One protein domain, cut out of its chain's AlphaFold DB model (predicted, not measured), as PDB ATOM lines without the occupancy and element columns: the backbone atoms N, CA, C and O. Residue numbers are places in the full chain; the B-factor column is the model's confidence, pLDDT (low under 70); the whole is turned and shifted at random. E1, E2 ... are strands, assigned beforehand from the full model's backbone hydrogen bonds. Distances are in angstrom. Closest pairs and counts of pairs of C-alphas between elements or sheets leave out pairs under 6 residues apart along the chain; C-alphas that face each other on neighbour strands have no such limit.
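Overview. This is residues 346 to 424 of the 482 residues of the protein "Hypothetical protein" of Oppiella nova (UniProt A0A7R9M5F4). This domain has little regular structure: a small hairpin of two short strands, E1 and E2, lies at one end, and a long chain of loops runs from it to Gly 424 at the other end. Midway, residues 388 to 389 and 401 to 402 form a short antiparallel pairing. The printed part has 79 residues, no named helix and two antiparallel strands, order E1 - E2; the class is all strand, with only 6 residues in named elements. It is compact, with a radius of gyration of the C-alphas of 13.1 A, and only just elongated, spanning 45 by 22 by 18 A.

Along the chain. E1, residues 347 to 349, begins at C-alpha 347 (52.304, -9.255, -35.265) and measures 6.8 A. E2, residues 356 to 358, measures 6.7 A and ends at C-alpha 358 (48.691, -10.806, -36.704).

Arrangement. E1 and E2 form a hairpin with a short link, antiparallel at 147 degrees between directions. C-alphas 347 and 358 face each other at 4.2 A. N 348 and O 357, 2.8 A apart, are within hydrogen-bond range.

Size, cuts and confidence. The two farthest C-alphas, of Ser 354 and Gly 424, are 45.2 A apart. The printed part has no cut. Residues 359 to 424 hold no named element. Mean pLDDT of the printed part is 75.8; 17 residues are under 70, among them 391 to 399.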
ATOM      1  N   SER A 346      53.515  -5.565 -36.739       76.31
ATOM      2  CA  SER A 346      52.064  -5.761 -36.867       76.31
ATOM      3  C   SER A 346      51.633  -7.177 -36.453       76.31
ATOM      4  O   SER A 346      50.563  -7.635 -36.857       76.31
ATOM      5  N   HIS A 347      52.499  -7.892 -35.736       85.25
ATOM      6  CA  HIS A 347      52.304  -9.255 -35.265       85.25
ATOM      7  C   HIS A 347      52.781  -9.384 -33.809       85.25
ATOM      8  O   HIS A 347      53.732  -8.721 -33.390       85.25
ATOM      9  N   PHE A 348      52.129 -10.259 -33.057       85.44
ATOM     10  CA  PHE A 348      52.401 -10.608 -31.671       85.44
ATOM     11  C   PHE A 348      53.082 -11.980 -31.589       85.44
ATOM     12  O   PHE A 348      52.721 -12.888 -32.335       85.44
ATOM     13  N   LEU A 349      54.067 -12.127 -30.698       88.12
ATOM     14  CA  LEU A 349      54.764 -13.392 -30.449       88.12
ATOM     15  C   LEU A 349      54.093 -14.126 -29.284       88.12
ATOM     16  O   LEU A 349      54.037 -13.587 -28.179       88.12
ATOM     17  N   CYS A 350      53.658 -15.365 -29.506       88.75
ATOM     18  CA  CYS A 350      53.205 -16.246 -28.430       88.75
ATOM     19  C   CYS A 350      54.315 -16.434 -27.373       88.75
ATOM     20  O   CYS A 350      55.399 -16.892 -27.726       88.75
ATOM     21  N   PRO A 351      54.098 -16.146 -26.072       83.69
ATOM     22  CA  PRO A 351      55.195 -16.110 -25.095       83.69
ATOM     23  C   PRO A 351      55.983 -17.416 -24.902       83.69
ATOM     24  O   PRO A 351      57.117 -17.362 -24.432       83.69
ATOM     25  N   ASN A 352      55.399 -18.565 -25.263       80.69
ATOM     26  CA  ASN A 352      56.024 -19.889 -25.184       80.69
ATOM     27  C   ASN A 352      56.086 -20.626 -26.544       80.69
ATOM     28  O   ASN A 352      56.415 -21.812 -26.576       80.69
ATOM     29  N   GLU A 353      55.816 -19.949 -27.668       80.50
ATOM     30  CA  GLU A 353      55.879 -20.534 -29.018       80.50
ATOM     31  C   GLU A 353      56.602 -19.605 -30.001       80.50
ATOM     32  O   GLU A 353      56.434 -18.391 -29.968       80.50
ATOM     33  N   SER A 354      57.332 -20.158 -30.971       81.19
ATOM     34  CA  SER A 354      57.942 -19.378 -32.062       81.19
ATOM     35  C   SER A 354      56.929 -18.999 -33.164       81.19
ATOM     36  O   SER A 354      57.262 -19.021 -34.351       81.19
ATOM     37  N   HIS A 355      55.671 -18.726 -32.796       84.44
ATOM     38  CA  HIS A 355      54.593 -18.357 -33.714       84.44
ATOM     39  C   HIS A 355      54.206 -16.878 -33.571       84.44
ATOM     40  O   HIS A 355      54.066 -16.356 -32.465       84.44
ATOM     41  N   CYS A 356      54.026 -16.218 -34.718       89.50
ATOM     42  CA  CYS A 356      53.666 -14.809 -34.826       89.50
ATOM     43  C   CYS A 356      52.224 -14.662 -35.330       89.50
ATOM     44  O   CYS A 356      51.973 -14.865 -36.521       89.50
ATOM     45  N   LEU A 357      51.308 -14.245 -34.459       86.19
ATOM     46  CA  LEU A 357      49.914 -13.945 -34.802       86.19
ATOM     47  C   LEU A 357      49.787 -12.500 -35.306       86.19
ATOM     48  O   LEU A 357      50.432 -11.617 -34.745       86.19
ATOM     49  N   PRO A 358      48.996 -12.192 -36.348       85.44
ATOM     50  CA  PRO A 358      48.691 -10.806 -36.704       85.44
ATOM     51  C   PRO A 358      47.856 -10.141 -35.597       85.44
ATOM     52  O   PRO A 358      47.079 -10.812 -34.929       85.44
ATOM     53  N   LEU A 359      47.946  -8.814 -35.441       80.88
ATOM     54  CA  LEU A 359      47.201  -8.066 -34.402       80.88
ATOM     55  C   LEU A 359      45.661  -8.196 -34.472       80.88
ATOM     56  O   LEU A 359      44.978  -7.771 -33.550       80.88
ATOM     57  N   GLU A 360      45.119  -8.741 -35.562       77.38
ATOM     58  CA  GLU A 360      43.685  -9.018 -35.741       77.38
ATOM     59  C   GLU A 360      43.248 -10.365 -35.129       77.38
ATOM     60  O   GLU A 360      42.052 -10.619 -35.051       77.38
ATOM     61  N   ARG A 361      44.205 -11.208 -34.701       83.69
ATOM     62  CA  ARG A 361      44.021 -12.522 -34.053       83.69
ATOM     63  C   ARG A 361      44.565 -12.487 -32.620       83.69
ATOM     64  O   ARG A 361      45.506 -13.191 -32.263       83.69
ATOM     65  N   ILE A 362      44.057 -11.523 -31.861       81.44
ATOM     66  CA  ILE A 362      44.330 -11.293 -30.441       81.44
ATOM     67  C   ILE A 362      43.006 -10.793 -29.871       81.44
ATOM     68  O   ILE A 362      42.472  -9.804 -30.382       81.44
ATOM     69  N   CYS A 363      42.466 -11.462 -28.853       76.75
ATOM     70  CA  CYS A 363      41.110 -11.214 -28.359       76.75
ATOM     71  C   CYS A 363      40.029 -11.387 -29.455       76.75
ATOM     72  O   CYS A 363      39.011 -10.689 -29.456       76.75
ATOM     73  N   ASP A 364      40.238 -12.258 -30.447       74.50
ATOM     74  CA  ASP A 364      39.247 -12.498 -31.506       74.50
ATOM     75  C   ASP A 364      38.201 -13.562 -31.107       74.50
ATOM     76  O   ASP A 364      37.137 -13.654 -31.726       74.50
ATOM     77  N   GLY A 365      38.436 -14.269 -29.994       73.00
ATOM     78  CA  GLY A 365      37.588 -15.337 -29.465       73.00
ATOM     79  C   GLY A 365      38.076 -16.746 -29.806       73.00
ATOM     80  O   GLY A 365      37.449 -17.717 -29.367       73.00
ATOM     81  N   PHE A 366      39.162 -16.884 -30.573       79.25
ATOM     82  CA  PHE A 366      39.772 -18.158 -30.939       79.25
ATOM     83  C   PHE A 366      41.127 -18.338 -30.247       79.25
ATOM     84  O   PHE A 366      41.909 -17.408 -30.111       79.25
ATOM     85  N   VAL A 367      41.415 -19.567 -29.812       85.06
ATOM     86  CA  VAL A 367      42.725 -19.922 -29.249       85.06
ATOM     87  C   VAL A 367      43.642 -20.365 -30.386       85.06
ATOM     88  O   VAL A 367      43.590 -21.523 -30.811       85.06
ATOM     89  N   ASP A 368      44.479 -19.448 -30.858       85.81
ATOM     90  CA  ASP A 368      45.552 -19.709 -31.817       85.81
ATOM     91  C   ASP A 368      46.913 -19.905 -31.136       85.81
ATOM     92  O   ASP A 368      47.798 -20.560 -31.686       85.81
ATOM     93  N   CYS A 369      47.092 -19.374 -29.925       87.62
ATOM     94  CA  CYS A 369      48.254 -19.626 -29.079       87.62
ATOM     95  C   CYS A 369      48.071 -20.957 -28.329       87.62
ATOM     96  O   CYS A 369      47.728 -20.995 -27.143       87.62
ATOM     97  N   PHE A 370      48.234 -22.065 -29.056       84.56
ATOM     98  CA  PHE A 370      47.833 -23.421 -28.661       84.56
ATOM     99  C   PHE A 370      48.377 -23.930 -27.316       84.56
ATOM    100  O   PHE A 370      47.774 -24.841 -26.742       84.56
ATOM    101  N   VAL A 371      49.500 -23.405 -26.814       83.31
ATOM    102  CA  VAL A 371      50.091 -23.839 -25.533       83.31
ATOM    103  C   VAL A 371      49.409 -23.197 -24.317       83.31
ATOM    104  O   VAL A 371      49.170 -23.900 -23.335       83.31
ATOM    105  N   ASP A 372      49.084 -21.900 -24.369       78.00
ATOM    106  CA  ASP A 372      48.686 -21.104 -23.189       78.00
ATOM    107  C   ASP A 372      47.448 -20.203 -23.387       78.00
ATOM    108  O   ASP A 372      47.056 -19.526 -22.440       78.00
ATOM    109  N   ALA A 373      46.848 -20.144 -24.585       80.19
ATOM    110  CA  ALA A 373      45.762 -19.211 -24.935       80.19
ATOM    111  C   ALA A 373      46.073 -17.736 -24.594       80.19
ATOM    112  O   ALA A 373      45.212 -16.971 -24.154       80.19
ATOM    113  N   PHE A 374      47.343 -17.341 -24.734       82.38
ATOM    114  CA  PHE A 374      47.821 -16.034 -24.280       82.38
ATOM    115  C   PHE A 374      47.298 -14.863 -25.134       82.38
ATOM    116  O   PHE A 374      47.131 -13.755 -24.634       82.38
ATOM    117  N   ASP A 375      47.016 -15.132 -26.404       82.81
ATOM    118  CA  ASP A 375      46.265 -14.298 -27.347       82.81
ATOM    119  C   ASP A 375      44.869 -13.894 -26.844       82.81
ATOM    120  O   ASP A 375      44.429 -12.776 -27.100       82.81
ATOM    121  N   GLU A 376      44.213 -14.762 -26.073       82.50
ATOM    122  CA  GLU A 376      42.887 -14.535 -25.477       82.50
ATOM    123  C   GLU A 376      42.945 -14.095 -23.997       82.50
ATOM    124  O   GLU A 376      41.917 -13.854 -23.352       82.50
ATOM    125  N   HIS A 377      44.145 -13.968 -23.420       77.06
ATOM    126  CA  HIS A 377      44.328 -13.657 -22.003       77.06
ATOM    127  C   HIS A 377      44.547 -12.169 -21.710       77.06
ATOM    128  O   HIS A 377      45.277 -11.446 -22.378       77.06
ATOM    129  N   ASN A 378      43.934 -11.715 -20.610       70.06
ATOM    130  CA  ASN A 378      44.032 -10.347 -20.082       70.06
ATOM    131  C   ASN A 378      43.576  -9.227 -21.055       70.06
ATOM    132  O   ASN A 378      43.822  -8.048 -20.804       70.06
ATOM    133  N   CYS A 379      42.841  -9.584 -22.108       72.94
ATOM    134  CA  CYS A 379      42.215  -8.681 -23.068       72.94
ATOM    135  C   CYS A 379      41.407  -7.551 -22.402       72.94
ATOM    136  O   CYS A 379      40.350  -7.773 -21.787       72.94
ATOM    137  N   SER A 380      41.906  -6.324 -22.542       68.81
ATOM    138  CA  SER A 380      41.297  -5.085 -22.066       68.81
ATOM    139  C   SER A 380      40.240  -4.555 -23.041       68.81
ATOM    140  O   SER A 380      40.138  -4.982 -24.188       68.81
ATOM    141  N   GLU A 381      39.453  -3.570 -22.605       58.56
ATOM    142  CA  GLU A 381      38.472  -2.893 -23.470       58.56
ATOM    143  C   GLU A 381      39.128  -2.125 -24.641       58.56
ATOM    144  O   GLU A 381      38.475  -1.848 -25.644       58.56
ATOM    145  N   SER A 382      40.431  -1.829 -24.543       62.06
ATOM    146  CA  SER A 382      41.237  -1.213 -25.606       62.06
ATOM    147  C   SER A 382      41.752  -2.192 -26.664       62.06
ATOM    148  O   SER A 382      42.055  -1.743 -27.768       62.06
ATOM    149  N   ASP A 383      41.840  -3.493 -26.376       69.00
ATOM    150  CA  ASP A 383      42.500  -4.451 -27.281       69.00
ATOM    151  C   ASP A 383      41.588  -4.861 -28.451       69.00
ATOM    152  O   ASP A 383      42.058  -5.015 -29.574       69.00
ATOM    153  N   CYS A 384      40.262  -4.811 -28.261       69.94
ATOM    154  CA  CYS A 384      39.296  -4.796 -29.371       69.94
ATOM    155  C   CYS A 384      39.415  -3.554 -30.288       69.94
ATOM    156  O   CYS A 384      38.731  -3.468 -31.314       69.94
ATOM    157  N   GLY A 385      40.217  -2.546 -29.922       72.19
ATOM    158  CA  GLY A 385      40.445  -1.315 -30.680       72.19
ATOM    159  C   GLY A 385      39.194  -0.445 -30.829       72.19
ATOM    160  O   GLY A 385      38.931   0.445 -30.022       72.19
ATOM    161  N   LEU A 386      38.431  -0.674 -31.902       64.88
ATOM    162  CA  LEU A 386      37.136  -0.024 -32.150       64.88
ATOM    163  C   LEU A 386      35.939  -0.974 -31.991       64.88
ATOM    164  O   LEU A 386      34.806  -0.494 -31.970       64.88
ATOM    165  N   ASN A 387      36.169  -2.282 -31.891       74.94
ATOM    166  CA  ASN A 387      35.140  -3.307 -31.718       74.94
ATOM    167  C   ASN A 387      34.649  -3.373 -30.257       74.94
ATOM    168  O   ASN A 387      35.116  -2.632 -29.392       74.94
ATOM    169  N   PHE A 388      33.656  -4.218 -29.988       76.44
ATOM    170  CA  PHE A 388      33.076  -4.429 -28.667       76.44
ATOM    171  C   PHE A 388      33.491  -5.789 -28.117       76.44
ATOM    172  O   PHE A 388      33.246  -6.829 -28.715       76.44
ATOM    173  N   ARG A 389      34.101  -5.759 -26.938       76.81
ATOM    174  CA  ARG A 389      34.492  -6.930 -26.154       76.81
ATOM    175  C   ARG A 389      33.250  -7.675 -25.652       76.81
ATOM    176  O   ARG A 389      32.416  -7.007 -25.043       76.81
ATOM    177  N   CYS A 390      33.158  -8.997 -25.795       76.31
ATOM    178  CA  CYS A 390      32.198  -9.884 -25.107       76.31
ATOM    179  C   CYS A 390      32.731 -10.347 -23.727       76.31
ATOM    180  O   CYS A 390      33.815  -9.925 -23.310       76.31
ATOM    181  N   GLY A 391      31.954 -11.143 -22.974       68.94
ATOM    182  CA  GLY A 391      32.310 -11.620 -21.624       68.94
ATOM    183  C   GLY A 391      32.364 -10.515 -20.554       68.94
ATOM    184  O   GLY A 391      32.505  -9.335 -20.864       68.94
ATOM    185  N   ALA A 392      32.254 -10.826 -19.262       60.44
ATOM    186  CA  ALA A 392      32.303  -9.776 -18.233       60.44
ATOM    187  C   ALA A 392      33.655  -9.023 -18.234       60.44
ATOM    188  O   ALA A 392      34.698  -9.608 -18.514       60.44
ATOM    189  N   ALA A 393      33.673  -7.740 -17.847       57.25
ATOM    190  CA  ALA A 393      34.901  -6.920 -17.828       57.25
ATOM    191  C   ALA A 393      36.000  -7.421 -16.860       57.25
ATOM    192  O   ALA A 393      37.139  -6.971 -16.934       57.25
ATOM    193  N   ASN A 394      35.652  -8.354 -15.965       56.09
ATOM    194  CA  ASN A 394      36.568  -9.038 -15.046       56.09
ATOM    195  C   ASN A 394      36.806 -10.515 -15.428       56.09
ATOM    196  O   ASN A 394      37.458 -11.230 -14.674       56.09
ATOM    197  N   ASP A 395      36.236 -10.985 -16.541       59.88
ATOM    198  CA  ASP A 395      36.476 -12.320 -17.083       59.88
ATOM    199  C   ASP A 395      37.507 -12.223 -18.210       59.88
ATOM    200  O   ASP A 395      37.355 -11.435 -19.147       59.88
ATOM    201  N   THR A 396      38.585 -12.990 -18.082       58.19
ATOM    202  CA  THR A 396      39.716 -13.045 -19.019       58.19
ATOM    203  C   THR A 396      39.913 -14.463 -19.565       58.19
ATOM    204  O   THR A 396      41.043 -14.854 -19.861       58.19
ATOM    205  N   THR A 397      38.835 -15.258 -19.609       56.88
ATOM    206  CA  THR A 397      38.840 -16.654 -20.085       56.88
ATOM    207  C   THR A 397      38.049 -16.875 -21.376       56.88
ATOM    208  O   THR A 397      38.291 -17.869 -22.054       56.88
ATOM    209  N   GLN A 398      37.160 -15.949 -21.750       59.16
ATOM    210  CA  GLN A 398      36.561 -15.860 -23.088       59.16
ATOM    211  C   GLN A 398      36.389 -14.382 -23.460       59.16
ATOM    212  O   GLN A 398      35.562 -13.694 -22.855       59.16
ATOM    213  N   VAL A 399      37.168 -13.876 -24.424       69.81
ATOM    214  CA  VAL A 399      37.156 -12.449 -24.795       69.81
ATOM    215  C   VAL A 399      37.081 -12.253 -26.309       69.81
ATOM    216  O   VAL A 399      37.926 -11.630 -26.930       69.81
ATOM    217  N   GLN A 400      35.975 -12.719 -26.879       75.25
ATOM    218  CA  GLN A 400      35.582 -12.474 -28.264       75.25
ATOM    219  C   GLN A 400      35.321 -10.971 -28.525       75.25
ATOM    220  O   GLN A 400      34.501 -10.359 -27.834       75.25
ATOM    221  N   CYS A 401      35.959 -10.362 -29.529       77.12
ATOM    222  CA  CYS A 401      35.657  -8.992 -29.978       77.12
ATOM    223  C   CYS A 401      34.655  -8.973 -31.157       77.12
ATOM    224  O   CYS A 401      35.036  -9.150 -32.313       77.12
ATOM    225  N   VAL A 402      33.380  -8.657 -30.902       77.81
ATOM    226  CA  VAL A 402      32.354  -8.479 -31.954       77.81
ATOM    227  C   VAL A 402      32.354  -7.059 -32.526       77.81
ATOM    228  O   VAL A 402      32.712  -6.086 -31.857       77.81
ATOM    229  N   SER A 403      31.950  -6.889 -33.786       78.00
ATOM    230  CA  SER A 403      31.983  -5.564 -34.418       78.00
ATOM    231  C   SER A 403      31.007  -4.582 -33.758       78.00
ATOM    232  O   SER A 403      29.895  -4.945 -33.385       78.00
ATOM    233  N   ARG A 404      31.331  -3.281 -33.743       73.25
ATOM    234  CA  ARG A 404      30.365  -2.227 -33.352       73.25
ATOM    235  C   ARG A 404      29.076  -2.199 -34.185       73.25
ATOM    236  O   ARG A 404      28.142  -1.508 -33.791       73.25
ATOM    237  N   ARG A 405      29.039  -2.899 -35.327       72.75
ATOM    238  CA  ARG A 405      27.826  -3.107 -36.134       72.75
ATOM    239  C   ARG A 405      26.963  -4.287 -35.674       72.75
ATOM    240  O   ARG A 405      25.767  -4.205 -35.895       72.75
ATOM    241  N   ALA A 406      27.566  -5.308 -35.061       79.50
ATOM    242  CA  ALA A 406      26.881  -6.490 -34.527       79.50
ATOM    243  C   ALA A 406      26.123  -6.179 -33.228       79.50
ATOM    244  O   ALA A 406      25.081  -6.753 -32.965       79.50
ATOM    245  N   LEU A 407      26.598  -5.195 -32.452       78.94
ATOM    246  CA  LEU A 407      25.825  -4.622 -31.349       78.94
ATOM    247  C   LEU A 407      24.404  -4.241 -31.802       78.94
ATOM    248  O   LEU A 407      24.279  -3.373 -32.674       78.94
ATOM    249  N   CYS A 408      23.377  -4.749 -31.124       73.31
ATOM    250  CA  CYS A 408      21.941  -4.531 -31.351       73.31
ATOM    251  C   CYS A 408      21.532  -4.591 -32.830       73.31
ATOM    252  O   CYS A 408      20.958  -3.625 -33.360       73.31
ATOM    253  N   ASP A 409      21.894  -5.677 -33.515       73.12
ATOM    254  CA  ASP A 409      21.453  -5.969 -34.885       73.12
ATOM    255  C   ASP A 409      20.370  -7.070 -34.970       73.12
ATOM    256  O   ASP A 409      19.761  -7.274 -36.033       73.12
ATOM    257  N   GLY A 410      20.057  -7.699 -33.832       71.69
ATOM    258  CA  GLY A 410      19.109  -8.794 -33.663       71.69
ATOM    259  C   GLY A 410      19.745 -10.190 -33.607       71.69
ATOM    260  O   GLY A 410      18.995 -11.170 -33.577       71.69
ATOM    261  N   ILE A 411      21.076 -10.305 -33.631       79.25
ATOM    262  CA  ILE A 411      21.839 -11.564 -33.589       79.25
ATOM    263  C   ILE A 411      22.644 -11.632 -32.281       79.25
ATOM    264  O   ILE A 411      23.137 -10.624 -31.795       79.25
ATOM    265  N   TRP A 412      22.757 -12.821 -31.679       82.62
ATOM    266  CA  TRP A 412      23.629 -13.048 -30.515       82.62
ATOM    267  C   TRP A 412      25.001 -13.495 -31.022       82.62
ATOM    268  O   TRP A 412      25.262 -14.697 -31.107       82.62
ATOM    269  N   ASP A 413      25.841 -12.536 -31.409       81.88
ATOM    270  CA  ASP A 413      27.213 -12.800 -31.847       81.88
ATOM    271  C   ASP A 413      28.126 -13.056 -30.634       81.88
ATOM    272  O   ASP A 413      28.978 -13.943 -30.687       81.88
ATOM    273  N   CYS A 414      27.928 -12.353 -29.513       81.56
ATOM    274  CA  CYS A 414      28.550 -12.680 -28.230       81.56
ATOM    275  C   CYS A 414      27.967 -13.977 -27.652       81.56
ATOM    276  O   CYS A 414      26.756 -14.097 -27.459       81.56
ATOM    277  N   GLY A 415      28.835 -14.893 -27.208       76.56
ATOM    278  CA  GLY A 415      28.420 -16.117 -26.502       76.56
ATOM    279  C   GLY A 415      27.604 -15.891 -25.214       76.56
ATOM    280  O   GLY A 415      26.859 -16.778 -24.800       76.56
ATOM    281  N   ASP A 416      27.702 -14.707 -24.597       73.69
ATOM    282  CA  ASP A 416      26.892 -14.270 -23.452       73.69
ATOM    283  C   ASP A 416      25.729 -13.313 -23.814       73.69
ATOM    284  O   ASP A 416      25.070 -12.786 -22.916       73.69
ATOM    285  N   GLY A 417      25.443 -13.102 -25.109       75.88
ATOM    286  CA  GLY A 417      24.297 -12.325 -25.622       75.88
ATOM    287  C   GLY A 417      24.262 -10.859 -25.175       75.88
ATOM    288  O   GLY A 417      23.194 -10.246 -25.085       75.88
ATOM    289  N   ARG A 418      25.421 -10.315 -24.779       78.50
ATOM    290  CA  ARG A 418      25.530  -8.996 -24.136       78.50
ATOM    291  C   ARG A 418      25.738  -7.825 -25.092       78.50
ATOM    292  O   ARG A 418      25.618  -6.679 -24.663       78.50
ATOM    293  N   ASP A 419      26.033  -8.127 -26.345       80.81
ATOM    294  CA  ASP A 419      25.868  -7.276 -27.524       80.81
ATOM    295  C   ASP A 419      24.416  -6.819 -27.712       80.81
ATOM    296  O   ASP A 419      24.183  -5.624 -27.896       80.81
ATOM    297  N   GLU A 420      23.461  -7.736 -27.522       82.69
ATOM    298  CA  GLU A 420      22.019  -7.449 -27.534       82.69
ATOM    299  C   GLU A 420      21.474  -7.002 -26.163       82.69
ATOM    300  O   GLU A 420      20.303  -6.637 -26.017       82.69
ATOM    301  N   SER A 421      22.312  -7.004 -25.121       74.88
ATOM    302  CA  SER A 421      21.921  -6.548 -23.785       74.88
ATOM    303  C   SER A 421      22.115  -5.041 -23.616       74.88
ATOM    304  O   SER A 421      23.125  -4.464 -24.009       74.88
ATOM    305  N   GLY A 422      21.152  -4.375 -22.976       69.38
ATOM    306  CA  GLY A 422      21.258  -2.935 -22.720       69.38
ATOM    307  C   GLY A 422      21.087  -2.056 -23.967       69.38
ATOM    308  O   GLY A 422      21.353  -0.856 -23.895       69.38
ATOM    309  N   CYS A 423      20.590  -2.627 -25.069       70.56
ATOM    310  CA  CYS A 423      20.130  -1.943 -26.278       70.56
ATOM    311  C   CYS A 423      18.960  -0.995 -25.975       70.56
ATOM    312  O   CYS A 423      17.791  -1.299 -26.194       70.56
ATOM    313  N   GLY A 424      19.276   0.157 -25.383       56.62
ATOM    314  CA  GLY A 424      18.285   1.130 -24.951       56.62
ATOM    315  C   GLY A 424      17.471   1.685 -26.118       56.62
ATOM    316  O   GLY A 424      17.968   1.820 -27.237       56.62
TER     317      GLY A 424